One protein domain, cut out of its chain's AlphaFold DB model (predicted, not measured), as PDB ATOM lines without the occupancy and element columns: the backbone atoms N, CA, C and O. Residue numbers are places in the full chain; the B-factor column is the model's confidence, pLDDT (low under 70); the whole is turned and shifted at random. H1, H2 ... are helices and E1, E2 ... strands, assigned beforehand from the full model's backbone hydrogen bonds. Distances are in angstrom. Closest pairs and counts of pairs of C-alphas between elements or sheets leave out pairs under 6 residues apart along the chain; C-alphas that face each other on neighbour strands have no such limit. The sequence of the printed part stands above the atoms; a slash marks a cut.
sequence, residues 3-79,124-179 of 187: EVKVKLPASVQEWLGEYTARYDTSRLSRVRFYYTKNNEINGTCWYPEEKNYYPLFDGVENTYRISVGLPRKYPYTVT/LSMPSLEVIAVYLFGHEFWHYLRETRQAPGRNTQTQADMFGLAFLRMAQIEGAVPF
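This is residues 3 to 79 and 124 to 179 of the 187 residues of an uncharacterized protein of Planctomycetes bacterium (UniProt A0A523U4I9). A long helix, H2, runs through the middle, with a three-strand sheet, E1 E3 E2, over one side of it and H3 crossing it steeply on the other side. H1 runs in nearly the same line direction beside the first part of H2, with few contacts; the small strand pair E4 and E5 lies near that same end, and residues 54 to 59, in the loop between E2 and E3, stick out. The printed part has 133 residues, with three named helices and five named strands in the order H1 E1 E2 E3 E4 E5 H2 H3. The larger sheet is mixed, the smaller antiparallel, and the class is mixed, helices and strands. The whole is compact, with a radius of gyration of the C-alphas of 14.9 A and spans of 45 by 34 by 27 A.

Residues 3 to 4 pair, parallel, with residues 32 to 33 of E1, residues 28 to 35. E1 is the parallel neighbour of E3, residues 64 to 70, at 11 degrees, with N 32 and O 66 2.8 A apart, within hydrogen-bond range. E3, the inner strand, forms an antiparallel hairpin with E2, residues 42 to 46; N 44 and O 67 are 2.9 A apart. E4, residues 76 to 79, and E5, residues 124 to 126, are antiparallel, with N 78 and O 124 2.9 A apart. H2, residues 129 to 147, is on the sheet E1 E3 E2 in two layers, a helix on one face of a sheet. Its height over the sheet is 8.3 A; it lies over E3 and E2 and runs along the strands, at 22 degrees to E3 on the local plane. Its closest C-alphas to E2 are those of Cys 45 and Glu 140, 5.4 A apart. H1, residues 10 to 20, only just touches H2, with 3 pairs of C-alphas within 8 A, the closest Val 12 and Glu 130 at 7.1 A. H3, residues 157 to 170, touches H2 at a steep tilt of 54 degrees, opposite ways; the closest C-alphas, of Gly 138 and Gly 164, are 4.3 A apart. Every O i to N i+4 pair is within hydrogen-bond range in H1 and H3, and 14 of 15 are in H2.

H1 begins at C-alpha 10 (6.481, -36.544, 44.036). E1 is 21.2 A long, E3 19.9 A, H2 27.2 A and H3 19.6 A. H3 ends at C-alpha 170 (22.126, -41.170, 47.055).

The C-alphas of Asp 58 and Phe 179 are the farthest apart, at 48.3 A. Residues 80 to 123 are not printed, and C-alphas 79 and 124 are 6.3 A apart across the cut. The link from E2 to E3 is long. Residues 48 to 62 have pLDDT under 70.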
ATOM      1  N   GLU A   3      10.305 -24.133  40.190       82.88
ATOM      2  CA  GLU A   3       9.421 -23.996  39.031       82.88
ATOM      3  C   GLU A   3       9.464 -25.303  38.225       82.88
ATOM      4  O   GLU A   3      10.288 -25.489  37.324       82.88
ATOM      5  N   VAL A   4       8.580 -26.242  38.551       78.56
ATOM      6  CA  VAL A   4       8.557 -27.557  37.902       78.56
ATOM      7  C   VAL A   4       7.496 -27.550  36.796       78.56
ATOM      8  O   VAL A   4       6.304 -27.673  37.050       78.56
ATOM      9  N   LYS A   5       7.924 -27.384  35.537       83.25
ATOM     10  CA  LYS A   5       7.061 -27.433  34.332       83.25
ATOM     11  C   LYS A   5       7.025 -28.821  33.681       83.25
ATOM     12  O   LYS A   5       6.630 -28.975  32.526       83.25
ATOM     13  N   VAL A   6       7.481 -29.825  34.418       82.38
ATOM     14  CA  VAL A   6       7.490 -31.239  34.048       82.38
ATOM     15  C   VAL A   6       6.844 -32.010  35.187       82.38
ATOM     16  O   VAL A   6       7.041 -31.672  36.347       82.38
ATOM     17  N   LYS A   7       6.085 -33.061  34.883       84.44
ATOM     18  CA  LYS A   7       5.535 -33.933  35.921       84.44
ATOM     19  C   LYS A   7       6.630 -34.884  36.422       84.44
ATOM     20  O   LYS A   7       6.710 -36.019  35.967       84.44
ATOM     21  N   LEU A   8       7.499 -34.388  37.301       87.06
ATOM     22  CA  LEU A   8       8.407 -35.242  38.066       87.06
ATOM     23  C   LEU A   8       7.601 -36.013  39.123       87.06
ATOM     24  O   LEU A   8       6.636 -35.451  39.654       87.06
ATOM     25  N   PRO A   9       7.974 -37.256  39.467       88.75
ATOM     26  CA  PRO A   9       7.359 -37.952  40.593       88.75
ATOM     27  C   PRO A   9       7.483 -37.138  41.877       88.75
ATOM     28  O   PRO A   9       8.482 -36.444  42.078       88.75
ATOM     29  N   ALA A  10       6.479 -37.239  42.749       88.44
ATOM     30  CA  ALA A  10       6.481 -36.544  44.036       88.44
ATOM     31  C   ALA A  10       7.703 -36.933  44.879       88.44
ATOM     32  O   ALA A  10       8.424 -36.049  45.327       88.44
ATOM     33  N   SER A  11       8.023 -38.230  44.941       88.75
ATOM     34  CA  SER A  11       9.197 -38.758  45.650       88.75
ATOM     35  C   SER A  11      10.517 -38.133  45.191       88.75
ATOM     36  O   SER A  11      11.381 -37.827  46.007       88.75
ATOM     37  N   VAL A  12      10.673 -37.887  43.886       90.94
ATOM     38  CA  VAL A  12      11.858 -37.207  43.344       90.94
ATOM     39  C   VAL A  12      11.891 -35.749  43.794       90.94
ATOM     40  O   VAL A  12      12.935 -35.266  44.215       90.94
ATOM     41  N   GLN A  13      10.768 -35.033  43.711       90.88
ATOM     42  CA  GLN A  13      10.708 -33.625  44.117       90.88
ATOM     43  C   GLN A  13      10.969 -33.448  45.618       90.88
ATOM     44  O   GLN A  13      11.733 -32.561  45.999       90.88
ATOM     45  N   GLU A  14      10.375 -34.306  46.445       91.06
ATOM     46  CA  GLU A  14      10.565 -34.339  47.897       91.06
ATOM     47  C   GLU A  14      12.029 -34.600  48.245       91.06
ATOM     48  O   GLU A  14      12.650 -33.783  48.921       91.06
ATOM     49  N   TRP A  15      12.624 -35.658  47.687       93.75
ATOM     50  CA  TRP A  15      14.022 -35.995  47.945       93.75
ATOM     51  C   TRP A  15      14.990 -34.884  47.508       93.75
ATOM     52  O   TRP A  15      15.939 -34.559  48.224       93.75
ATOM     53  N   LEU A  16      14.744 -34.250  46.353       93.62
ATOM     54  CA  LEU A  16      15.525 -33.094  45.900       93.62
ATOM     55  C   LEU A  16      15.407 -31.916  46.880       93.62
ATOM     56  O   LEU A  16      16.413 -31.280  47.206       93.62
ATOM     57  N   GLY A  17      14.198 -31.637  47.370       91.56
ATOM     58  CA  GLY A  17      13.955 -30.624  48.395       91.56
ATOM     59  C   GLY A  17      14.707 -30.922  49.694       91.56
ATOM     60  O   GLY A  17      15.465 -30.083  50.174       91.56
ATOM     61  N   GLU A  18      14.577 -32.137  50.224       93.31
ATOM     62  CA  GLU A  18      15.247 -32.569  51.456       93.31
ATOM     63  C   GLU A  18      16.773 -32.543  51.346       93.31
ATOM     64  O   GLU A  18      17.466 -32.132  52.281       93.31
ATOM     65  N   TYR A  19      17.328 -32.978  50.212       94.00
ATOM     66  CA  TYR A  19      18.770 -32.940  50.004       94.00
ATOM     67  C   TYR A  19      19.281 -31.499  49.950       94.00
ATOM     68  O   TYR A  19      20.294 -31.172  50.571       94.00
ATOM     69  N   THR A  20      18.594 -30.631  49.204       93.44
ATOM     70  CA  THR A  20      19.021 -29.236  49.015       93.44
ATOM     71  C   THR A  20      18.896 -28.404  50.286       93.44
ATOM     72  O   THR A  20      19.734 -27.533  50.502       93.44
ATOM     73  N   ALA A  21      17.948 -28.728  51.172       93.25
ATOM     74  CA  ALA A  21      17.789 -28.085  52.479       93.25
ATOM     75  C   ALA A  21      19.004 -28.241  53.417       93.25
ATOM     76  O   ALA A  21      19.104 -27.539  54.419       93.25
ATOM     77  N   ARG A  22      19.950 -29.136  53.098       95.06
ATOM     78  CA  ARG A  22      21.203 -29.330  53.856       95.06
ATOM     79  C   ARG A  22      22.255 -28.254  53.573       95.06
ATOM     80  O   ARG A  22      23.292 -28.238  54.231       95.06
ATOM     81  N   TYR A  23      22.017 -27.410  52.576       95.00
ATOM     82  CA  TYR A  23      22.939 -26.386  52.104       95.00
ATOM     83  C   TYR A  23      22.295 -25.005  52.226       95.00
ATOM     84  O   TYR A  23      21.070 -24.868  52.201       95.00
ATOM     85  N   ASP A  24      23.122 -23.967  52.309       92.19
ATOM     86  CA  ASP A  24      22.645 -22.597  52.192       92.19
ATOM     87  C   ASP A  24      22.169 -22.365  50.756       92.19
ATOM     88  O   ASP A  24      22.961 -22.337  49.814       92.19
ATOM     89  N   THR A  25      20.854 -22.224  50.597       90.56
ATOM     90  CA  THR A  25      20.178 -21.953  49.322       90.56
ATOM     91  C   THR A  25      19.652 -20.521  49.234       90.56
ATOM     92  O   THR A  25      18.958 -20.184  48.276       90.56
ATOM     93  N   SER A  26      20.017 -19.639  50.174       87.88
ATOM     94  CA  SER A  26      19.560 -18.238  50.221       87.88
ATOM     95  C   SER A  26      19.857 -17.466  48.931       87.88
ATOM     96  O   SER A  26      19.093 -16.594  48.522       87.88
ATOM     97  N   ARG A  27      20.944 -17.831  48.239       86.56
ATOM     98  CA  ARG A  27      21.372 -17.219  46.973       86.56
ATOM     99  C   ARG A  27      20.778 -17.885  45.728       86.56
ATOM    100  O   ARG A  27      21.077 -17.438  44.625       86.56
ATOM    101  N   LEU A  28      19.990 -18.953  45.860       87.38
ATOM    102  CA  LEU A  28      19.368 -19.677  44.748       87.38
ATOM    103  C   LEU A  28      17.948 -19.141  44.510       87.38
ATOM    104  O   LEU A  28      17.011 -19.512  45.208       87.38
ATOM    105  N   SER A  29      17.742 -18.292  43.501       86.06
ATOM    106  CA  SER A  29      16.398 -17.738  43.246       86.06
ATOM    107  C   SER A  29      15.462 -18.713  42.564       86.06
ATOM    108  O   SER A  29      14.243 -18.656  42.761       86.06
ATOM    109  N   ARG A  30      16.011 -19.589  41.719       87.12
ATOM    110  CA  ARG A  30      15.197 -20.476  40.897       87.12
ATOM    111  C   ARG A  30      15.852 -21.816  40.625       87.12
ATOM    112  O   ARG A  30      16.966 -21.872  40.114       87.12
ATOM    113  N   VAL A  31      15.074 -22.874  40.814       91.00
ATOM    114  CA  VAL A  31      15.292 -24.195  40.223       91.00
ATOM    115  C   VAL A  31      14.164 -24.464  39.242       91.00
ATOM    116  O   VAL A  31      12.999 -24.380  39.617       91.00
ATOM    117  N   ARG A  32      14.486 -24.774  37.988       93.31
ATOM    118  CA  ARG A  32      13.491 -24.997  36.938       93.31
ATOM    119  C   ARG A  32      13.688 -26.336  36.248       93.31
ATOM    120  O   ARG A  32      14.766 -26.583  35.723       93.31
ATOM    121  N   PHE A  33      12.617 -27.114  36.122       94.69
ATOM    122  CA  PHE A  33      12.565 -28.299  35.257       94.69
ATOM    123  C   PHE A  33      11.600 -28.047  34.106       94.69
ATOM    124  O   PHE A  33      10.492 -27.556  34.323       94.69
ATOM    125  N   TYR A  34      11.999 -28.350  32.875       94.12
ATOM    126  CA  TYR A  34      11.168 -28.118  31.691       94.12
ATOM    127  C   TYR A  34      11.484 -29.127  30.587       94.12
ATOM    128  O   TYR A  34      12.597 -29.632  30.502       94.12
ATOM    129  N   TYR A  35      10.516 -29.407  29.714       93.81
ATOM    130  CA  TYR A  35      10.786 -30.186  28.507       93.81
ATOM    131  C   TYR A  35      11.463 -29.318  27.448       93.81
ATOM    132  O   TYR A  35      10.990 -28.215  27.152       93.81
ATOM    133  N   THR A  36      12.529 -29.823  26.835       92.19
ATOM    134  CA  THR A  36      13.155 -29.161  25.689       92.19
ATOM    135  C   THR A  36      12.326 -29.375  24.421       92.19
ATOM    136  O   THR A  36      11.594 -30.359  24.281       92.19
ATOM    137  N   LYS A  37      12.415 -28.431  23.475       87.69
ATOM    138  CA  LYS A  37      11.696 -28.521  22.193       87.69
ATOM    139  C   LYS A  37      12.281 -29.602  21.280       87.69
ATOM    140  O   LYS A  37      11.531 -30.357  20.676       87.69
ATOM    141  N   ASN A  38      13.610 -29.707  21.244       88.75
ATOM    142  CA  ASN A  38      14.338 -30.589  20.329       88.75
ATOM    143  C   ASN A  38      14.588 -31.989  20.901       88.75
ATOM    144  O   ASN A  38      15.322 -32.769  20.305       88.75
ATOM    145  N   ASN A  39      13.982 -32.317  22.048       86.19
ATOM    146  CA  ASN A  39      14.215 -33.583  22.735       86.19
ATOM    147  C   ASN A  39      15.698 -33.796  23.104       86.19
ATOM    148  O   ASN A  39      16.196 -34.918  23.090       86.19
ATOM    149  N   GLU A  40      16.391 -32.705  23.416       89.38
ATOM    150  CA  GLU A  40      17.765 -32.676  23.911       89.38
ATOM    151  C   GLU A  40      17.766 -32.519  25.430       89.38
ATOM    152  O   GLU A  40      16.790 -32.045  26.017       89.38
ATOM    153  N   ILE A  41      18.865 -32.883  26.074       90.81
ATOM    154  CA  ILE A  41      19.088 -32.508  27.470       90.81
ATOM    155  C   ILE A  41      19.777 -31.152  27.541       90.81
ATOM    156  O   ILE A  41      20.611 -30.828  26.698       90.81
ATOM    157  N   ASN A  42      19.484 -30.377  28.578       90.31
ATOM    158  CA  ASN A  42      20.380 -29.307  28.994       90.31
ATOM    159  C   ASN A  42      20.365 -29.153  30.514       90.31
ATOM    160  O   ASN A  42      19.344 -29.346  31.165       90.31
ATOM    161  N   GLY A  43      21.515 -28.814  31.071       90.38
ATOM    162  CA  GLY A  43      21.656 -28.347  32.438       90.38
ATOM    163  C   GLY A  43      22.334 -26.983  32.395       90.38
ATOM    164  O   GLY A  43      23.158 -26.719  31.514       90.38
ATOM    165  N   THR A  44      21.918 -26.056  33.255       89.94
ATOM    166  CA  THR A  44      22.629 -24.784  33.408       89.94
ATOM    167  C   THR A  44      22.486 -24.214  34.811       89.94
ATOM    168  O   THR A  44      21.374 -23.904  35.248       89.94
ATOM    169  N   CYS A  45      23.623 -23.976  35.457       89.69
ATOM    170  CA  CYS A  45      23.779 -23.107  36.612       89.69
ATOM    171  C   CYS A  45      24.194 -21.695  36.157       89.69
ATOM    172  O   CYS A  45      25.263 -21.499  35.583       89.69
ATOM    173  N   TRP A  46      23.332 -20.706  36.386       84.50
ATOM    174  CA  TRP A  46      23.593 -19.300  36.075       84.50
ATOM    175  C   TRP A  46      24.226 -18.606  37.277       84.50
ATOM    176  O   TRP A  46      23.671 -18.684  38.375       84.50
ATOM    177  N   TYR A  47      25.329 -17.896  37.047       81.81
ATOM    178  CA  TYR A  47      26.052 -17.139  38.066       81.81
ATOM    179  C   TYR A  47      25.710 -15.641  38.021       81.81
ATOM    180  O   TYR A  47      25.327 -15.130  36.961       81.81
ATOM    181  N   PRO A  48      25.861 -14.928  39.145       68.75
ATOM    182  CA  PRO A  48      25.976 -13.473  39.141       68.75
ATOM    183  C   PRO A  48      27.258 -13.017  38.397       68.75
ATOM    184  O   PRO A  48      28.345 -13.345  38.852       68.75
ATOM    185  N   GLU A  49      27.098 -12.254  37.295       61.97
ATOM    186  CA  GLU A  49      28.106 -11.535  36.444       61.97
ATOM    187  C   GLU A  49      28.782 -12.321  35.279       61.97
ATOM    188  O   GLU A  49      29.021 -13.518  35.385       61.97
ATOM    189  N   GLU A  50      29.050 -11.785  34.063       48.91
ATOM    190  CA  GLU A  50      29.392 -10.402  33.623       48.91
ATOM    191  C   GLU A  50      28.742  -9.873  32.299       48.91
ATOM    192  O   GLU A  50      29.056  -8.755  31.900       48.91
ATOM    193  N   LYS A  51      27.884 -10.590  31.541       43.94
ATOM    194  CA  LYS A  51      27.525 -10.133  30.155       43.94
ATOM    195  C   LYS A  51      26.062 -10.106  29.703       43.94
ATOM    196  O   LYS A  51      25.814  -9.720  28.569       43.94
ATOM    197  N   ASN A  52      25.086 -10.459  30.535       42.47
ATOM    198  CA  ASN A  52      23.671 -10.411  30.132       42.47
ATOM    199  C   ASN A  52      22.812  -9.809  31.245       42.47
ATOM    200  O   ASN A  52      22.128 -10.519  31.980       42.47
ATOM    201  N   TYR A  53      22.888  -8.484  31.365       46.62
ATOM    202  CA  TYR A  53      22.031  -7.678  32.225       46.62
ATOM    203  C   TYR A  53      20.618  -7.651  31.620       46.62
ATOM    204  O   TYR A  53      20.375  -6.969  30.629       46.62
ATOM    205  N   TYR A  54      19.688  -8.414  32.192       43.84
ATOM    206  CA  TYR A  54      18.268  -8.075  32.113       43.84
ATOM    207  C   TYR A  54      17.883  -7.552  33.497       43.84
ATOM    208  O   TYR A  54      17.828  -8.359  34.427       43.84
ATOM    209  N   PRO A  55      17.671  -6.234  33.661       41.75
ATOM    210  CA  PRO A  55      17.243  -5.668  34.927       41.75
ATOM    211  C   PRO A  55      15.819  -6.148  35.182       41.75
ATOM    212  O   PRO A  55      14.865  -5.669  34.574       41.75
ATOM    213  N   LEU A  56      15.674  -7.147  36.045       42.19
ATOM    214  CA  LEU A  56      14.387  -7.497  36.617       42.19
ATOM    215  C   LEU A  56      14.445  -7.150  38.100       42.19
ATOM    216  O   LEU A  56      14.900  -7.950  38.907       42.19
ATOM    217  N   PHE A  57      13.921  -5.955  38.371       41.75
ATOM    218  CA  PHE A  57      13.510  -5.396  39.657       41.75
ATOM    219  C   PHE A  57      14.615  -4.959  40.630       41.75
ATOM    220  O   PHE A  57      15.600  -5.650  40.876       41.75
ATOM    221  N   ASP A  58      14.402  -3.756  41.160       41.28
ATOM    222  CA  ASP A  58      15.268  -3.018  42.069       41.28
ATOM    223  C   ASP A  58      15.711  -3.852  43.281       41.28
ATOM    224  O   ASP A  58      14.896  -4.427  44.001       41.28
ATOM    225  N   GLY A  59      17.022  -3.869  43.534       45.94
ATOM    226  CA  GLY A  59      17.589  -4.218  44.839       45.94
ATOM    227  C   GLY A  59      17.848  -5.698  45.135       45.94
ATOM    228  O   GLY A  59      18.302  -5.999  46.235       45.94
ATOM    229  N   VAL A  60      17.621  -6.626  44.199       49.62
ATOM    230  CA  VAL A  60      17.982  -8.042  44.404       49.62
ATOM    231  C   VAL A  60      19.326  -8.330  43.743       49.62
ATOM    232  O   VAL A  60      19.417  -8.464  42.523       49.62
ATOM    233  N   GLU A  61      20.378  -8.437  44.558       52.69
ATOM    234  CA  GLU A  61      21.677  -8.958  44.126       52.69
ATOM    235  C   GLU A  61      21.484 -10.277  43.363       52.69
ATOM    236  O   GLU A  61      20.772 -11.182  43.799       52.69
ATOM    237  N   ASN A  62      22.091 -10.363  42.183       56.06
ATOM    238  CA  ASN A  62      21.895 -11.437  41.216       56.06
ATOM    239  C   ASN A  62      22.019 -12.834  41.860       56.06
ATOM    240  O   ASN A  62      23.067 -13.260  42.343       56.06
ATOM    241  N   THR A  63      20.913 -13.564  41.847       77.19
ATOM    242  CA  THR A  63      20.744 -14.856  42.516       77.19
ATOM    243  C   THR A  63      20.994 -15.998  41.529       77.19
ATOM    244  O   THR A  63      20.590 -15.938  40.365       77.19
ATOM    245  N   TYR A  64      21.664 -17.057  41.978       86.00
ATOM    246  CA  TYR A  64      21.955 -18.244  41.178       86.00
ATOM    247  C   TYR A  64      20.665 -18.893  40.680       86.00
ATOM    248  O   TYR A  64      19.636 -18.882  41.362       86.00
ATOM    249  N   ARG A  65      20.716 -19.501  39.491       90.06
ATOM    250  CA  ARG A  65      19.570 -20.229  38.922       90.06
ATOM    251  C   ARG A  65      20.012 -21.564  38.364       90.06
ATOM    252  O   ARG A  65      20.957 -21.607  37.588       90.06
ATOM    253  N   ILE A  66      19.269 -22.619  38.665       93.12
ATOM    254  CA  ILE A  66      19.452 -23.946  38.082       93.12
ATOM    255  C   ILE A  66      18.317 -24.199  37.094       93.12
ATOM    256  O   ILE A  66      17.141 -24.050  37.423       93.12
ATOM    257  N   SER A  67      18.662 -24.549  35.860       93.50
ATOM    258  CA  SER A  67      17.715 -24.960  34.821       93.50
ATOM    259  C   SER A  67      18.056 -26.364  34.344       93.50
ATOM    260  O   SER A  67      19.194 -26.620  33.972       93.50
ATOM    261  N   VAL A  68      17.060 -27.245  34.324       95.88
ATOM    262  CA  VAL A  68      17.164 -28.629  33.864       95.88
ATOM    263  C   VAL A  68      16.153 -28.847  32.736       95.88
ATOM    264  O   VAL A  68      14.938 -28.900  32.949       95.88
ATOM    265  N   GLY A  69      16.666 -28.920  31.514       95.25
ATOM    266  CA  GLY A  69      15.942 -29.262  30.300       95.25
ATOM    267  C   GLY A  69      15.954 -30.766  30.060       95.25
ATOM    268  O   GLY A  69      17.012 -31.379  29.927       95.25
ATOM    269  N   LEU A  70      14.763 -31.349  29.970       94.31
ATOM    270  CA  LEU A  70      14.542 -32.785  29.860       94.31
ATOM    271  C   LEU A  70      13.987 -33.162  28.480       94.31
ATOM    272  O   LEU A  70      13.143 -32.438  27.938       94.31
ATOM    273  N   PRO A  71      14.390 -34.309  27.913       93.12
ATOM    274  CA  PRO A  71      13.757 -34.854  26.729       93.12
ATOM    275  C   PRO A  71      12.366 -35.409  27.074       93.12
ATOM    276  O   PRO A  71      12.014 -35.664  28.228       93.12
ATOM    277  N   ARG A  72      11.550 -35.596  26.042       90.62
ATOM    278  CA  ARG A  72      10.250 -36.276  26.086       90.62
ATOM    279  C   ARG A  72      10.343 -37.760  25.725       90.62
ATOM    280  O   ARG A  72       9.428 -38.504  26.057       90.62
ATOM    281  N   LYS A  73      11.401 -38.182  25.026       90.31
ATOM    282  CA  LYS A  73      11.618 -39.575  24.607       90.31
ATOM    283  C   LYS A  73      12.738 -40.218  25.416       90.31
ATOM    284  O   LYS A  73      13.785 -39.602  25.607       90.31
ATOM    285  N   TYR A  74      12.500 -41.464  25.806       86.38
ATOM    286  CA  TYR A  74      13.401 -42.304  26.587       86.38
ATOM    287  C   TYR A  74      13.496 -43.702  25.950       86.38
ATOM    288  O   TYR A  74      12.537 -44.110  25.289       86.38
ATOM    289  N   PRO A  75      14.609 -44.437  26.131       89.88
ATOM    290  CA  PRO A  75      15.825 -44.034  26.846       89.88
ATOM    291  C   PRO A  75      16.583 -42.906  26.130       89.88
ATOM    292  O   PRO A  75      16.438 -42.713  24.924       89.88
ATOM    293  N   TYR A  76      17.386 -42.152  26.880       90.56
ATOM    294  CA  TYR A  76      18.249 -41.100  26.344       90.56
ATOM    295  C   TYR A  76      19.715 -41.408  26.647       90.56
ATOM    296  O   TYR A  76      20.047 -41.742  27.781       90.56
ATOM    297  N   THR A  77      20.599 -41.280  25.660       90.31
ATOM    298  CA  THR A  77      22.033 -41.529  25.860       90.31
ATOM    299  C   THR A  77      22.757 -40.233  26.203       90.31
ATOM    300  O   THR A  77      22.679 -39.260  25.455       90.31
ATOM    301  N   VAL A  78      23.487 -40.230  27.316       88.44
ATOM    302  CA  VAL A  78      24.331 -39.110  27.753       88.44
ATOM    303  C   VAL A  78      25.790 -39.536  27.718       88.44
ATOM    304  O   VAL A  78      26.148 -40.564  28.288       88.44
ATOM    305  N   THR A  79      26.643 -38.731  27.088       88.88
ATOM    306  CA  THR A  79      28.095 -38.926  27.122       88.88
ATOM    307  C   THR A  79      28.689 -38.187  28.316       88.88
ATOM    308  O   THR A  79      28.600 -36.963  28.397       88.88
ATOM    309  N   LEU A 124      26.202 -43.331  28.846       89.50
ATOM    310  CA  LEU A 124      25.209 -43.887  29.750       89.50
ATOM    311  C   LEU A 124      23.826 -43.813  29.123       89.50
ATOM    312  O   LEU A 124      23.414 -42.772  28.618       89.50
ATOM    313  N   SER A 125      23.099 -44.920  29.206       90.75
ATOM    314  CA  SER A 125      21.671 -44.968  28.930       90.75
ATOM    315  C   SER A 125      20.909 -44.474  30.157       90.75
ATOM    316  O   SER A 125      21.060 -45.028  31.247       90.75
ATOM    317  N   MET A 126      20.089 -43.442  29.972       91.88
ATOM    318  CA  MET A 126      19.155 -42.912  30.962       91.88
ATOM    319  C   MET A 126      17.752 -43.423  30.610       91.88
ATOM    320  O   MET A 126      17.140 -42.922  29.661       91.88
ATOM    321  N   PRO A 127      17.235 -44.446  31.314       93.06
ATOM    322  CA  PRO A 127      16.039 -45.171  30.894       93.06
ATOM    323  C   PRO A 127      14.738 -44.412  31.154       93.06
ATOM    324  O   PRO A 127      13.716 -44.746  30.560       93.06
ATOM    325  N   SER A 128      14.757 -43.405  32.027       93.19
ATOM    326  CA  SER A 128      13.555 -42.699  32.458       93.19
ATOM    327  C   SER A 128      13.798 -41.210  32.689       93.19
ATOM    328  O   SER A 128      14.933 -40.742  32.825       93.19
ATOM    329  N   LEU A 129      12.684 -40.481  32.773       92.56
ATOM    330  CA  LEU A 129      12.624 -39.071  33.149       92.56
ATOM    331  C   LEU A 129      13.286 -38.799  34.508       92.56
ATOM    332  O   LEU A 129      13.952 -37.787  34.689       92.56
ATOM    333  N   GLU A 130      13.096 -39.707  35.456       93.75
ATOM    334  CA  GLU A 130      13.532 -39.576  36.847       93.75
ATOM    335  C   GLU A 130      15.050 -39.635  36.943       93.75
ATOM    336  O   GLU A 130      15.675 -38.739  37.512       93.75
ATOM    337  N   VAL A 131      15.640 -40.643  36.290       94.12
ATOM    338  CA  VAL A 131      17.090 -40.827  36.219       94.12
ATOM    339  C   VAL A 131      17.735 -39.577  35.623       94.12
ATOM    340  O   VAL A 131      18.672 -39.021  36.188       94.12
ATOM    341  N   ILE A 132      17.219 -39.082  34.499       93.94
ATOM    342  CA  ILE A 132      17.839 -37.933  33.836       93.94
ATOM    343  C   ILE A 132      17.650 -36.628  34.620       93.94
ATOM    344  O   ILE A 132      18.555 -35.796  34.642       93.94
ATOM    345  N   ALA A 133      16.509 -36.458  35.297       94.69
ATOM    346  CA  ALA A 133      16.209 -35.268  36.082       94.69
ATOM    347  C   ALA A 133      17.097 -35.175  37.317       94.69
ATOM    348  O   ALA A 133      17.689 -34.123  37.557       94.69
ATOM    349  N   VAL A 134      17.234 -36.273  38.063       95.38
ATOM    350  CA  VAL A 134      18.097 -36.322  39.247       95.38
ATOM    351  C   VAL A 134      19.560 -36.190  38.850       95.38
ATOM    352  O   VAL A 134      20.275 -35.390  39.450       95.38
ATOM    353  N   TYR A 135      19.994 -36.878  37.791       95.38
ATOM    354  CA  TYR A 135      21.353 -36.749  37.272       95.38
ATOM    355  C   TYR A 135      21.709 -35.297  36.911       95.38
ATOM    356  O   TYR A 135      22.690 -34.755  37.425       95.38
ATOM    357  N   LEU A 136      20.908 -34.655  36.047       95.56
ATOM    358  CA  LEU A 136      21.181 -33.293  35.579       95.56
ATOM    359  C   LEU A 136      21.052 -32.272  36.702       95.56
ATOM    360  O   LEU A 136      21.866 -31.357  36.783       95.56
ATOM    361  N   PHE A 137      20.068 -32.428  37.592       97.00
ATOM    362  CA  PHE A 137      19.977 -31.557  38.756       97.00
ATOM    363  C   PHE A 137      21.229 -31.674  39.624       97.00
ATOM    364  O   PHE A 137      21.805 -30.650  39.970       97.00
ATOM    365  N   GLY A 138      21.686 -32.892  39.928       96.56
ATOM    366  CA  GLY A 138      22.919 -33.107  40.681       96.56
ATOM    367  C   GLY A 138      24.121 -32.441  40.007       96.56
ATOM    368  O   GLY A 138      24.857 -31.706  40.665       96.56
ATOM    369  N   HIS A 139      24.280 -32.625  38.693       96.06
ATOM    370  CA  HIS A 139      25.341 -31.987  37.905       96.06
ATOM    371  C   HIS A 139      25.328 -30.453  38.056       96.06
ATOM    372  O   HIS A 139      26.348 -29.850  38.380       96.06
ATOM    373  N   GLU A 140      24.177 -29.804  37.881       96.62
ATOM    374  CA  GLU A 140      24.085 -28.341  37.994       96.62
ATOM    375  C   GLU A 140      24.157 -27.839  39.437       96.62
ATOM    376  O   GLU A 140      24.676 -26.754  39.712       96.62
ATOM    377  N   PHE A 141      23.667 -28.632  40.387       96.62
ATOM    378  CA  PHE A 141      23.764 -28.314  41.801       96.62
ATOM    379  C   PHE A 141      25.218 -28.366  42.273       96.62
ATOM    380  O   PHE A 141      25.627 -27.514  43.056       96.62
ATOM    381  N   TRP A 142      26.049 -29.261  41.729       96.25
ATOM    382  CA  TRP A 142      27.493 -29.229  41.963       96.25
ATOM    383  C   TRP A 142      28.116 -27.887  41.569       96.25
ATOM    384  O   TRP A 142      28.887 -27.320  42.342       96.25
ATOM    385  N   HIS A 143      27.765 -27.351  40.396       94.69
ATOM    386  CA  HIS A 143      28.234 -26.034  39.961       94.69
ATOM    387  C   HIS A 143      27.844 -24.940  40.960       94.69
ATOM    388  O   HIS A 143      28.697 -24.152  41.373       94.69
ATOM    389  N   TYR A 144      26.596 -24.955  41.433       94.25
ATOM    390  CA  TYR A 144      26.129 -24.044  42.476       94.25
ATOM    391  C   TYR A 144      26.930 -24.177  43.780       94.25
ATOM    392  O   TYR A 144      27.461 -23.185  44.286       94.25
ATOM    393  N   LEU A 145      27.064 -25.396  44.309       95.56
ATOM    394  CA  LEU A 145      27.806 -25.668  45.544       95.56
ATOM    395  C   LEU A 145      29.269 -25.242  45.426       95.56
ATOM    396  O   LEU A 145      29.872 -24.769  46.389       95.56
ATOM    397  N   ARG A 146      29.861 -25.397  44.240       94.25
ATOM    398  CA  ARG A 146      31.250 -25.030  43.988       94.25
ATOM    399  C   ARG A 146      31.466 -23.529  43.905       94.25
ATOM    400  O   ARG A 146      32.442 -23.057  44.489       94.25
ATOM    401  N   GLU A 147      30.580 -22.797  43.244       90.00
ATOM    402  CA  GLU A 147      30.657 -21.333  43.186       90.00
ATOM    403  C   GLU A 147      30.350 -20.675  44.532       90.00
ATOM    404  O   GLU A 147      30.987 -19.697  44.916       90.00
ATOM    405  N   THR A 148      29.438 -21.260  45.304       90.81
ATOM    406  CA  THR A 148      29.128 -20.804  46.669       90.81
ATOM    407  C   THR A 148      30.082 -21.360  47.729       90.81
ATOM    408  O   THR A 148      29.939 -21.047  48.906       90.81
ATOM    409  N   ARG A 149      31.096 -22.141  47.322       93.00
ATOM    410  CA  ARG A 149      32.142 -22.728  48.184       93.00
ATOM    411  C   ARG A 149      31.615 -23.660  49.292       93.00
ATOM    412  O   ARG A 149      32.296 -23.860  50.292       93.00
ATOM    413  N   GLN A 150      30.454 -24.276  49.086       94.75
ATOM    414  CA  GLN A 150      29.780 -25.159  50.049       94.75
ATOM    415  C   GLN A 150      30.191 -26.638  49.958       94.75
ATOM    416  O   GLN A 150      29.907 -27.423  50.857       94.75
ATOM    417  N   ALA A 151      30.873 -27.040  48.889       94.12
ATOM    418  CA  ALA A 151      31.473 -28.371  48.745       94.12
ATOM    419  C   ALA A 151      32.940 -28.213  48.345       94.12
ATOM    420  O   ALA A 151      33.205 -27.254  47.632       94.12
ATOM    421  N   PRO A 152      33.892 -29.091  48.725       92.88
ATOM    422  CA  PRO A 152      35.299 -29.037  48.290       92.88
ATOM    423  C   PRO A 152      35.477 -29.459  46.817       92.88
ATOM    424  O   PRO A 152      34.565 -30.019  46.230       92.88
ATOM    425  N   GLY A 153      36.632 -29.191  46.191       90.56
ATOM    426  CA  GLY A 153      36.912 -29.584  44.797       90.56
ATOM    427  C   GLY A 153      37.090 -28.421  43.812       90.56
ATOM    428  O   GLY A 153      37.426 -27.303  44.194       90.56
ATOM    429  N   ARG A 154      36.930 -28.696  42.515       89.56
ATOM    430  CA  ARG A 154      37.046 -27.729  41.413       89.56
ATOM    431  C   ARG A 154      35.726 -27.630  40.657       89.56
ATOM    432  O   ARG A 154      35.024 -28.620  40.466       89.56
ATOM    433  N   ASN A 155      35.428 -26.441  40.141       89.75
ATOM    434  CA  ASN A 155      34.274 -26.267  39.271       89.75
ATOM    435  C   ASN A 155      34.583 -26.793  37.852       89.75
ATOM    436  O   ASN A 155      35.043 -26.058  36.983       89.75
ATOM    437  N   THR A 156      34.442 -28.105  37.641       90.38
ATOM    438  CA  THR A 156      34.751 -28.773  36.363       90.38
ATOM    439  C   THR A 156      33.647 -29.738  35.963       90.38
ATOM    440  O   THR A 156      33.071 -30.397  36.823       90.38
ATOM    441  N   GLN A 157      33.432 -29.882  34.655       89.75
ATOM    442  CA  GLN A 157      32.436 -30.789  34.073       89.75
ATOM    443  C   GLN A 157      32.614 -32.244  34.536       89.75
ATOM    444  O   GLN A 157      31.656 -32.871  34.955       89.75
ATOM    445  N   THR A 158      33.849 -32.760  34.585       88.69
ATOM    446  CA  THR A 158      34.109 -34.122  35.090       88.69
ATOM    447  C   THR A 158      33.685 -34.302  36.548       88.69
ATOM    448  O   THR A 158      33.152 -35.347  36.897       88.69
ATOM    449  N   GLN A 159      33.913 -33.315  37.422       91.19
ATOM    450  CA  GLN A 159      33.468 -33.429  38.814       91.19
ATOM    451  C   GLN A 159      31.950 -33.270  38.944       91.19
ATOM    452  O   GLN A 159      31.358 -33.970  39.759       91.19
ATOM    453  N   ALA A 160      31.329 -32.437  38.106       93.56
ATOM    454  CA  ALA A 160      29.878 -32.304  38.027       93.56
ATOM    455  C   ALA A 160      29.206 -33.609  37.562       93.56
ATOM    456  O   ALA A 160      28.284 -34.081  38.220       93.56
ATOM    457  N   ASP A 161      29.727 -34.258  36.512       91.81
ATOM    458  CA  ASP A 161      29.255 -35.567  36.034       91.81
ATOM    459  C   ASP A 161      29.378 -36.639  37.127       91.81
ATOM    460  O   ASP A 161      28.433 -37.377  37.408       91.81
ATOM    461  N   MET A 162      30.540 -36.711  37.789       90.50
ATOM    462  CA  MET A 162      30.769 -37.661  38.882       90.50
ATOM    463  C   MET A 162      29.834 -37.407  40.066       90.50
ATOM    464  O   MET A 162      29.329 -38.363  40.659       90.50
ATOM    465  N   PHE A 163      29.582 -36.138  40.398       93.56
ATOM    466  CA  PHE A 163      28.626 -35.774  41.432       93.56
ATOM    467  C   PHE A 163      27.204 -36.166  41.022       93.56
ATOM    468  O   PHE A 163      26.543 -36.833  41.805       93.56
ATOM    469  N   GLY A 164      26.763 -35.876  39.793       93.19
ATOM    470  CA  GLY A 164      25.454 -36.291  39.274       93.19
ATOM    471  C   GLY A 164      25.233 -37.809  39.324       93.19
ATOM    472  O   GLY A 164      24.155 -38.272  39.693       93.19
ATOM    473  N   LEU A 165      26.267 -38.609  39.045       91.06
ATOM    474  CA  LEU A 165      26.202 -40.068  39.209       91.06
ATOM    475  C   LEU A 165      26.114 -40.511  40.668       91.06
ATOM    476  O   LEU A 165      25.370 -41.437  40.990       91.06
ATOM    477  N   ALA A 166      26.885 -39.884  41.555       91.38
ATOM    478  CA  ALA A 166      26.792 -40.162  42.983       91.38
ATOM    479  C   ALA A 166      25.412 -39.761  43.525       91.38
ATOM    480  O   ALA A 166      24.849 -40.467  44.353       91.38
ATOM    481  N   PHE A 167      24.846 -38.680  42.997       93.25
ATOM    482  CA  PHE A 167      23.543 -38.147  43.356       93.25
ATOM    483  C   PHE A 167      22.409 -39.132  43.053       93.25
ATOM    484  O   PHE A 167      21.568 -39.368  43.914       93.25
ATOM    485  N   LEU A 168      22.451 -39.808  41.897       92.38
ATOM    486  CA  LEU A 168      21.540 -40.921  41.589       92.38
ATOM    487  C   LEU A 168      21.596 -42.036  42.637       92.38
ATOM    488  O   LEU A 168      20.560 -42.519  43.087       92.38
ATOM    489  N   ARG A 169      22.807 -42.418  43.063       90.69
ATOM    490  CA  ARG A 169      22.994 -43.455  44.090       90.69
ATOM    491  C   ARG A 169      22.457 -43.010  45.448       90.69
ATOM    492  O   ARG A 169      21.844 -43.810  46.142       90.69
ATOM    493  N   MET A 170      22.668 -41.746  45.818       90.25
ATOM    494  CA  MET A 170      22.126 -41.170  47.055       90.25
ATOM    495  C   MET A 170      20.594 -41.120  47.039       90.25
ATOM    496  O   MET A 170      19.977 -41.313  48.082       90.25
ATOM    497  N   ALA A 171      19.996 -40.888  45.868       88.69
ATOM    498  CA  ALA A 171      18.551 -40.936  45.659       88.69
ATOM    499  C   ALA A 171      17.990 -42.363  45.594       88.69
ATOM    500  O   ALA A 171      16.782 -42.524  45.451       88.69
ATOM    501  N   GLN A 172      18.853 -43.387  45.646       87.56
ATOM    502  CA  GLN A 172      18.492 -44.790  45.417       87.56
ATOM    503  C   GLN A 172      17.768 -45.008  44.076       87.56
ATOM    504  O   GLN A 172      16.980 -45.936  43.920       87.56
ATOM    505  N   ILE A 173      18.052 -44.157  43.084       83.50
ATOM    506  CA  ILE A 173      17.511 -44.288  41.734       83.50
ATOM    507  C   ILE A 173      18.472 -45.151  40.927       83.50
ATOM    508  O   ILE A 173      19.560 -44.723  40.525       83.50
ATOM    509  N   GLU A 174      18.050 -46.382  40.680       76.75
ATOM    510  CA  GLU A 174      18.741 -47.296  39.784       76.75
ATOM    511  C   GLU A 174      18.373 -47.017  38.319       76.75
ATOM    512  O   GLU A 174      17.320 -46.466  38.004       76.75
ATOM    513  N   GLY A 175      19.253 -47.407  37.396       73.75
ATOM    514  CA  GLY A 175      18.918 -47.461  35.970       73.75
ATOM    515  C   GLY A 175      19.855 -46.706  35.036       73.75
ATOM    516  O   GLY A 175      19.868 -47.018  33.849       73.75
ATOM    517  N   ALA A 176      20.692 -45.786  35.527       72.75
ATOM    518  CA  ALA A 176      21.784 -45.252  34.712       72.75
ATOM    519  C   ALA A 176      22.823 -46.356  34.473       72.75
ATOM    520  O   ALA A 176      23.633 -46.674  35.349       72.75
ATOM    521  N   VAL A 177      22.786 -46.962  33.290       77.50
ATOM    522  CA  VAL A 177      23.663 -48.079  32.926       77.50
ATOM    523  C   VAL A 177      24.516 -47.722  31.717       77.50
ATOM    524  O   VAL A 177      24.074 -46.962  30.854       77.50
ATOM    525  N   PRO A 178      25.741 -48.261  31.612       77.56
ATOM    526  CA  PRO A 178      26.553 -48.108  30.412       77.56
ATOM    527  C   PRO A 178      25.773 -48.491  29.156       77.56
ATOM    528  O   PRO A 178      25.171 -49.563  29.100       77.56
ATOM    529  N   PHE A 179      25.783 -47.609  28.159       72.81
ATOM    530  CA  PHE A 179      25.094 -47.830  26.896       72.81
ATOM    531  C   PHE A 179      25.756 -48.981  26.124       72.81
ATOM    532  O   PHE A 179      26.968 -48.980  25.909       72.81
TER     533      PHE A 179